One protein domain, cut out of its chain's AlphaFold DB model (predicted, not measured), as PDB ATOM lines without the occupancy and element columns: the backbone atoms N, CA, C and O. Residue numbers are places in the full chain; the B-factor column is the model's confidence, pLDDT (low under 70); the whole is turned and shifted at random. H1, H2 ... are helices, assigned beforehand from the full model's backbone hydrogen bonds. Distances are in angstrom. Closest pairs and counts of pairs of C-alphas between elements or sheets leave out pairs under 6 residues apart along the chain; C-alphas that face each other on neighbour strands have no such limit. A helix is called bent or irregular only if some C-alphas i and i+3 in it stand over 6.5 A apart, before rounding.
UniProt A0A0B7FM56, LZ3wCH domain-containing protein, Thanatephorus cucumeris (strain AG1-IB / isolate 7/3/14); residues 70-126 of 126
ATOM      1  N   PRO A  70     -24.207  46.872   3.696       83.12
ATOM      2  CA  PRO A  70     -23.436  47.325   2.544       83.12
ATOM      3  C   PRO A  70     -23.086  46.192   1.580       83.12
ATOM      4  O   PRO A  70     -23.040  46.406   0.370       83.12
ATOM      5  N   VAL A  71     -22.881  44.973   2.089       84.81
ATOM      6  CA  VAL A  71     -22.530  43.803   1.277       84.81
ATOM      7  C   VAL A  71     -23.734  43.331   0.467       84.81
ATOM      8  O   VAL A  71     -23.607  43.044  -0.725       84.81
ATOM      9  N   VAL A  72     -24.917  43.264   1.083       84.06
ATOM     10  CA  VAL A  72     -26.159  42.892   0.386       84.06
ATOM     11  C   VAL A  72     -26.540  43.959  -0.637       84.06
ATOM     12  O   VAL A  72     -26.912  43.621  -1.764       84.06
ATOM     13  N   LEU A  73     -26.407  45.236  -0.281       87.00
ATOM     14  CA  LEU A  73     -26.689  46.356  -1.174       87.00
ATOM     15  C   LEU A  73     -25.759  46.349  -2.392       87.00
ATOM     16  O   LEU A  73     -26.224  46.485  -3.521       87.00
ATOM     17  N   GLU A  74     -24.465  46.129  -2.181       90.12
ATOM     18  CA  GLU A  74     -23.479  46.059  -3.259       90.12
ATOM     19  C   GLU A  74     -23.736  44.871  -4.199       90.12
ATOM     20  O   GLU A  74     -23.670  45.010  -5.422       90.12
ATOM     21  N   ARG A  75     -24.122  43.708  -3.659       89.69
ATOM     22  CA  ARG A  75     -24.539  42.557  -4.480       89.69
ATOM     23  C   ARG A  75     -25.770  42.876  -5.324       89.69
ATOM     24  O   ARG A  75     -25.777  42.566  -6.515       89.69
ATOM     25  N   LYS A  76     -26.789  43.516  -4.737       91.00
ATOM     26  CA  LYS A  76     -27.995  43.941  -5.465       91.00
ATOM     27  C   LYS A  76     -27.657  44.941  -6.569       91.00
ATOM     28  O   LYS A  76     -28.125  44.768  -7.687       91.00
ATOM     29  N   ARG A  77     -26.801  45.931  -6.294       92.56
ATOM     30  CA  ARG A  77     -26.346  46.908  -7.296       92.56
ATOM     31  C   ARG A  77     -25.693  46.229  -8.494       92.56
ATOM     32  O   ARG A  77     -26.086  46.494  -9.622       92.56
ATOM     33  N   ARG A  78     -24.758  45.305  -8.259       94.50
ATOM     34  CA  ARG A  78     -24.101  44.552  -9.343       94.50
ATOM     35  C   ARG A  78     -25.089  43.722 -10.155       94.50
ATOM     36  O   ARG A  78     -25.008  43.713 -11.378       94.50
ATOM     37  N   ALA A  79     -26.029  43.056  -9.487       95.44
ATOM     38  CA  ALA A  79     -27.065  42.282 -10.162       95.44
ATOM     39  C   ALA A  79     -27.970  43.169 -11.034       95.44
ATOM     40  O   ALA A  79     -28.272  42.794 -12.161       95.44
ATOM     41  N   VAL A  80     -28.354  44.354 -10.544       95.62
ATOM     42  CA  VAL A  80     -29.155  45.329 -11.302       95.62
ATOM     43  C   VAL A  80     -28.395  45.846 -12.521       95.62
ATOM     44  O   VAL A  80     -28.973  45.893 -13.601       95.62
ATOM     45  N   VAL A  81     -27.107  46.176 -12.383       95.69
ATOM     46  CA  VAL A  81     -26.275  46.610 -13.520       95.69
ATOM     47  C   VAL A  81     -26.223  45.525 -14.593       95.69
ATOM     48  O   VAL A  81     -26.537  45.798 -15.747       95.69
ATOM     49  N   LEU A  82     -25.928  44.279 -14.211       96.25
ATOM     50  CA  LEU A  82     -25.870  43.165 -15.157       96.25
ATOM     51  C   LEU A  82     -27.229  42.894 -15.822       96.25
ATOM     52  O   LEU A  82     -27.292  42.630 -17.021       96.25
ATOM     53  N   ALA A  83     -28.319  42.952 -15.052       96.31
ATOM     54  CA  ALA A  83     -29.669  42.765 -15.576       96.31
ATOM     55  C   ALA A  83     -30.042  43.867 -16.577       96.31
ATOM     56  O   ALA A  83     -30.591  43.561 -17.633       96.31
ATOM     57  N   ARG A  84     -29.687  45.124 -16.281       94.94
ATOM     58  CA  ARG A  84     -29.881  46.258 -17.187       94.94
ATOM     59  C   ARG A  84     -29.085  46.076 -18.475       94.94
ATOM     60  O   ARG A  84     -29.668  46.140 -19.548       94.94
ATOM     61  N   GLU A  85     -27.788  45.789 -18.385       95.06
ATOM     62  CA  GLU A  85     -26.941  45.559 -19.564       95.06
ATOM     63  C   GLU A  85     -27.484  44.425 -20.443       95.06
ATOM     64  O   GLU A  85     -27.533  44.538 -21.670       95.06
ATOM     65  N   ALA A  86     -27.936  43.331 -19.822       95.62
ATOM     66  CA  ALA A  86     -28.552  42.224 -20.535       95.62
ATOM     67  C   ALA A  86     -29.858  42.643 -21.229       95.62
ATOM     68  O   ALA A  86     -30.054  42.296 -22.393       95.62
ATOM     69  N   ALA A  87     -30.725  43.387 -20.540       94.50
ATOM     70  CA  ALA A  87     -31.990  43.866 -21.086       94.50
ATOM     71  C   ALA A  87     -31.784  44.847 -22.251       94.50
ATOM     72  O   ALA A  87     -32.398  44.664 -23.302       94.50
ATOM     73  N   CYS A  88     -30.866  45.813 -22.125       93.12
ATOM     74  CA  CYS A  88     -30.494  46.718 -23.217       93.12
ATOM     75  C   CYS A  88     -29.989  45.928 -24.431       93.12
ATOM     76  O   CYS A  88     -30.481  46.107 -25.538       93.12
ATOM     77  N   ARG A  89     -29.094  44.952 -24.223       94.94
ATOM     78  CA  ARG A  89     -28.561  44.145 -25.329       94.94
ATOM     79  C   ARG A  89     -29.630  43.308 -26.036       94.94
ATOM     80  O   ARG A  89     -29.570  43.125 -27.249       94.94
ATOM     81  N   TRP A  90     -30.596  42.763 -25.298       93.62
ATOM     82  CA  TRP A  90     -31.725  42.054 -25.906       93.62
ATOM     83  C   TRP A  90     -32.673  42.998 -26.651       93.62
ATOM     84  O   TRP A  90     -33.184  42.609 -27.699       93.62
ATOM     85  N   THR A  91     -32.842  44.225 -26.165       92.06
ATOM     86  CA  THR A  91     -33.628  45.281 -26.824       92.06
ATOM     87  C   THR A  91     -32.977  45.734 -28.135       92.06
ATOM     88  O   THR A  91     -33.650  45.822 -29.164       92.06
ATOM     89  N   ASP A  92     -31.650  45.880 -28.154       92.50
ATOM     90  CA  ASP A  92     -30.883  46.141 -29.378       92.50
ATOM     91  C   ASP A  92     -31.041  44.999 -30.388       92.50
ATOM     92  O   ASP A  92     -31.352  45.218 -31.562       92.50
ATOM     93  N   ASN A  93     -30.869  43.753 -29.930       93.44
ATOM     94  CA  ASN A  93     -31.027  42.570 -30.775       93.44
ATOM     95  C   ASN A  93     -32.434  42.490 -31.373       93.44
ATOM     96  O   ASN A  93     -32.584  42.199 -32.562       93.44
ATOM     97  N   TYR A  94     -33.455  42.755 -30.555       91.12
ATOM     98  CA  TYR A  94     -34.834  42.846 -31.008       91.12
ATOM     99  C   TYR A  94     -34.972  43.911 -32.098       91.12
ATOM    100  O   TYR A  94     -35.464  43.593 -33.177       91.12
ATOM    101  N   SER A  95     -34.469  45.124 -31.878       89.50
ATOM    102  CA  SER A  95     -34.561  46.230 -32.838       89.50
ATOM    103  C   SER A  95     -33.913  45.895 -34.188       89.50
ATOM    104  O   SER A  95     -34.487  46.164 -35.248       89.50
ATOM    105  N   VAL A  96     -32.747  45.240 -34.172       92.31
ATOM    106  CA  VAL A  96     -32.051  44.785 -35.387       92.31
ATOM    107  C   VAL A  96     -32.869  43.729 -36.134       92.31
ATOM    108  O   VAL A  96     -33.076  43.848 -37.346       92.31
ATOM    109  N   LEU A  97     -33.362  42.705 -35.429       90.06
ATOM    110  CA  LEU A  97     -34.170  41.643 -36.032       90.06
ATOM    111  C   LEU A  97     -35.506  42.173 -36.551       90.06
ATOM    112  O   LEU A  97     -35.910  41.826 -37.659       90.06
ATOM    113  N   PHE A  98     -36.150  43.057 -35.796       90.69
ATOM    114  CA  PHE A  98     -37.394  43.713 -36.169       90.69
ATOM    115  C   PHE A  98     -37.230  44.499 -37.470       90.69
ATOM    116  O   PHE A  98     -38.003  44.313 -38.412       90.69
ATOM    117  N   SER A  99     -36.172  45.311 -37.581       90.44
ATOM    118  CA  SER A  99     -35.870  46.037 -38.818       90.44
ATOM    119  C   SER A  99     -35.562  45.095 -39.983       90.44
ATOM    120  O   SER A  99     -35.926  45.404 -41.117       90.44
ATOM    121  N   HIS A 100     -34.865  43.982 -39.748       92.19
ATOM    122  CA  HIS A 100     -34.545  43.030 -40.809       92.19
ATOM    123  C   HIS A 100     -35.801  42.303 -41.306       92.19
ATOM    124  O   HIS A 100     -36.024  42.214 -42.510       92.19
ATOM    125  N   ILE A 101     -36.649  41.818 -40.400       90.19
ATOM    126  CA  ILE A 101     -37.872  41.087 -40.749       90.19
ATOM    127  C   ILE A 101     -38.862  41.998 -41.481       90.19
ATOM    128  O   ILE A 101     -39.355  41.645 -42.550       90.19
ATOM    129  N   THR A 102     -39.089  43.207 -40.976       90.94
ATOM    130  CA  THR A 102     -40.018  44.150 -41.617       90.94
ATOM    131  C   THR A 102     -39.509  44.632 -42.979       90.94
ATOM    132  O   THR A 102     -40.275  44.690 -43.938       90.94
ATOM    133  N   ARG A 103     -38.207  44.932 -43.117       90.69
ATOM    134  CA  ARG A 103     -37.650  45.503 -44.359       90.69
ATOM    135  C   ARG A 103     -37.253  44.464 -45.410       90.69
ATOM    136  O   ARG A 103     -37.426  44.730 -46.596       90.69
ATOM    137  N   ALA A 104     -36.673  43.334 -45.009       88.69
ATOM    138  CA  ALA A 104     -36.139  42.333 -45.938       88.69
ATOM    139  C   ALA A 104     -37.135  41.205 -46.242       88.69
ATOM    140  O   ALA A 104     -37.151  40.705 -47.363       88.69
ATOM    141  N   LEU A 105     -37.960  40.811 -45.264       86.38
ATOM    142  CA  LEU A 105     -38.967  39.753 -45.428       86.38
ATOM    143  C   LEU A 105     -40.370  40.311 -45.720       86.38
ATOM    144  O   LEU A 105     -41.231  39.561 -46.172       86.38
ATOM    145  N   GLY A 106     -40.591  41.617 -45.517       86.38
ATOM    146  CA  GLY A 106     -41.847  42.297 -45.850       86.38
ATOM    147  C   GLY A 106     -43.012  41.958 -44.919       86.38
ATOM    148  O   GLY A 106     -44.163  42.134 -45.310       86.38
ATOM    149  N   CYS A 107     -42.732  41.443 -43.719       88.06
ATOM    150  CA  CYS A 107     -43.758  41.146 -42.719       88.06
ATOM    151  C   CYS A 107     -44.349  42.432 -42.129       88.06
ATOM    152  O   CYS A 107     -43.630  43.423 -41.954       88.06
ATOM    153  N   ASP A 108     -45.634  42.391 -41.770       91.50
ATOM    154  CA  ASP A 108     -46.296  43.514 -41.117       91.50
ATOM    155  C   ASP A 108     -45.712  43.772 -39.719       91.50
ATOM    156  O   ASP A 108     -45.450  42.861 -38.928       91.50
ATOM    157  N   ALA A 109     -45.474  45.050 -39.430       87.69
ATOM    158  CA  ALA A 109     -44.822  45.486 -38.206       87.69
ATOM    159  C   ALA A 109     -45.724  45.323 -36.970       87.69
ATOM    160  O   ALA A 109     -45.207  45.075 -35.880       87.69
ATOM    161  N   ASN A 110     -47.044  45.452 -37.129       89.00
ATOM    162  CA  ASN A 110     -47.998  45.332 -36.030       89.00
ATOM    163  C   ASN A 110     -48.246  43.860 -35.697       89.00
ATOM    164  O   ASN A 110     -48.186  43.495 -34.526       89.00
ATOM    165  N   GLU A 111     -48.400  43.005 -36.712       89.38
ATOM    166  CA  GLU A 111     -48.507  41.550 -36.523       89.38
ATOM    167  C   GLU A 111     -47.278  40.980 -35.796       89.38
ATOM    168  O   GLU A 111     -47.406  40.153 -34.890       89.38
ATOM    169  N   LEU A 112     -46.071  41.448 -36.140       88.69
ATOM    170  CA  LEU A 112     -44.841  41.012 -35.476       88.69
ATOM    171  C   LEU A 112     -44.765  41.472 -34.011       88.69
ATOM    172  O   LEU A 112     -44.301  40.712 -33.159       88.69
ATOM    173  N   ARG A 113     -45.217  42.696 -33.702       90.06
ATOM    174  CA  ARG A 113     -45.283  43.200 -32.317       90.06
ATOM    175  C   ARG A 113     -46.295  42.424 -31.488       90.06
ATOM    176  O   ARG A 113     -45.968  42.032 -30.372       90.06
ATOM    177  N   GLU A 114     -47.473  42.149 -32.042       90.69
ATOM    178  CA  GLU A 114     -48.503  41.342 -31.385       90.69
ATOM    179  C   GLU A 114     -47.996  39.918 -31.115       90.69
ATOM    180  O   GLU A 114     -48.093  39.427 -29.989       90.69
ATOM    181  N   TYR A 115     -47.343  39.288 -32.101       89.75
ATOM    182  CA  TYR A 115     -46.754  37.954 -31.948       89.75
ATOM    183  C   TYR A 115     -45.687  37.895 -30.845       89.75
ATOM    184  O   TYR A 115     -45.627  36.932 -30.081       89.75
ATOM    185  N   LEU A 116     -44.851  38.931 -30.740       88.81
ATOM    186  CA  LEU A 116     -43.830  39.046 -29.694       88.81
ATOM    187  C   LEU A 116     -44.378  39.604 -28.371       88.81
ATOM    188  O   LEU A 116     -43.614  39.735 -27.416       88.81
ATOM    189  N   SER A 117     -45.682  39.897 -28.295       90.69
ATOM    190  CA  SER A 117     -46.348  40.486 -27.124       90.69
ATOM    191  C   SER A 117     -45.705  41.801 -26.662       90.69
ATOM    192  O   SER A 117     -45.513  42.033 -25.470       90.69
ATOM    193  N   ILE A 118     -45.351  42.657 -27.620       88.19
ATOM    194  CA  ILE A 118     -44.718  43.954 -27.375       88.19
ATOM    195  C   ILE A 118     -45.802  45.028 -27.305       88.19
ATOM    196  O   ILE A 118     -46.478  45.291 -28.299       88.19
ATOM    197  N   GLY A 119     -45.954  45.630 -26.122       85.44
ATOM    198  CA  GLY A 119     -46.872  46.746 -25.882       85.44
ATOM    199  C   GLY A 119     -46.458  48.032 -26.602       85.44
ATOM    200  O   GLY A 119     -45.327  48.163 -27.078       85.44
ATOM    201  N   GLU A 120     -47.380  48.993 -26.686       79.75
ATOM    202  CA  GLU A 120     -47.098  50.316 -27.273       79.75
ATOM    203  C   GLU A 120     -46.166  51.166 -26.397       79.75
ATOM    204  O   GLU A 120     -45.462  52.036 -26.894       79.75
ATOM    205  N   ASP A 121     -46.128  50.857 -25.107       84.38
ATOM    206  CA  ASP A 121     -45.296  51.411 -24.042       84.38
ATOM    207  C   ASP A 121     -43.906  50.750 -23.947       84.38
ATOM    208  O   ASP A 121     -43.195  50.901 -22.953       84.38
ATOM    209  N   TYR A 122     -43.504  49.997 -24.975       85.44
ATOM    210  CA  TYR A 122     -42.172  49.409 -25.046       85.44
ATOM    211  C   TYR A 122     -41.114  50.476 -25.341       85.44
ATOM    212  O   TYR A 122     -40.990  50.952 -26.473       85.44
ATOM    213  N   GLU A 123     -40.319  50.793 -24.325       83.19
ATOM    214  CA  GLU A 123     -39.243  51.781 -24.377       83.19
ATOM    215  C   GLU A 123     -37.943  51.230 -23.775       83.19
ATOM    216  O   GLU A 123     -37.923  50.203 -23.084       83.19
ATOM    217  N   ASP A 124     -36.843  51.927 -24.054       83.88
ATOM    218  CA  ASP A 124     -35.533  51.604 -23.503       83.88
ATOM    219  C   ASP A 124     -35.472  51.875 -21.992       83.88
ATOM    220  O   ASP A 124     -36.117  52.773 -21.454       83.88
ATOM    221  N   ILE A 125     -34.640  51.099 -21.293       85.69
ATOM    222  CA  ILE A 125     -34.400  51.272 -19.857       85.69
ATOM    223  C   ILE A 125     -33.325  52.355 -19.644       85.69
ATOM    224  O   ILE A 125     -32.147  52.119 -19.947       85.69
ATOM    225  N   GLU A 126     -33.714  53.505 -19.080       75.38
ATOM    226  CA  GLU A 126     -32.812  54.614 -18.689       75.38
ATOM    227  C   GLU A 126     -31.863  54.291 -17.515       75.38
ATOM    228  O   GLU A 126     -32.238  53.559 -16.568       75.38
TER     229      GLU A 126
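This is residues 70 to 126 of the 126 residues of the protein "LZ3wCH domain-containing protein" of Thanatephorus cucumeris (strain AG1-IB / isolate 7/3/14) (UniProt A0A0B7FM56). One long, straight helix, H1, makes the whole length of this domain, and at its far end the chain folds back through a short helix, H2, and a final stretch without a named element, residues 116 to 126. The first part of H1, residues 70 to 83, sticks out free, like a handle. The printed part has 57 residues, with two named helices in the order H1, H2 and no named strand; its class is all helix. It is only just extended, close to loose, with a radius of gyration of the C-alphas of 15.7 A and spans of 52 by 19 by 16 A.

Find C-alpha 70 at (-23.436, 47.325, 2.544); from there H1, residues 70 to 105, runs 51.0 A to C-alpha 105 at (-38.967, 39.753, -45.428). Look next at H2, residues 109 to 115, which ends at C-alpha 115 at (-46.754, 37.954, -31.948).

Begin with H1, which is not bent, and look at its residues 98 to 102, with which alone it touches H2. The two only just touch, with 3 pairs of C-alphas within 8 A; the closest C-alphas are those of Thr 102 and Ala 109, 6.0 A apart. Their lines stand at a steep tilt of 53 degrees, and they run opposite ways. In both H1 and H2 every O i to N i+4 pair is within hydrogen-bond range.

The two C-alphas farthest apart are those of Pro 70 and Gly 106, 52.0 A. Without residues 70 to 83, which stand free, the body spans 31 by 19 by 13 A. The link from H1 to H2, residues 106 to 108, is tight. The printed part has no cut and ends at Glu 126, the chain's last residue; the C-alphas of Pro 70 and Glu 126 are 24.3 A apart. The mean pLDDT of the printed part is 89.8, and no printed residue is under 70.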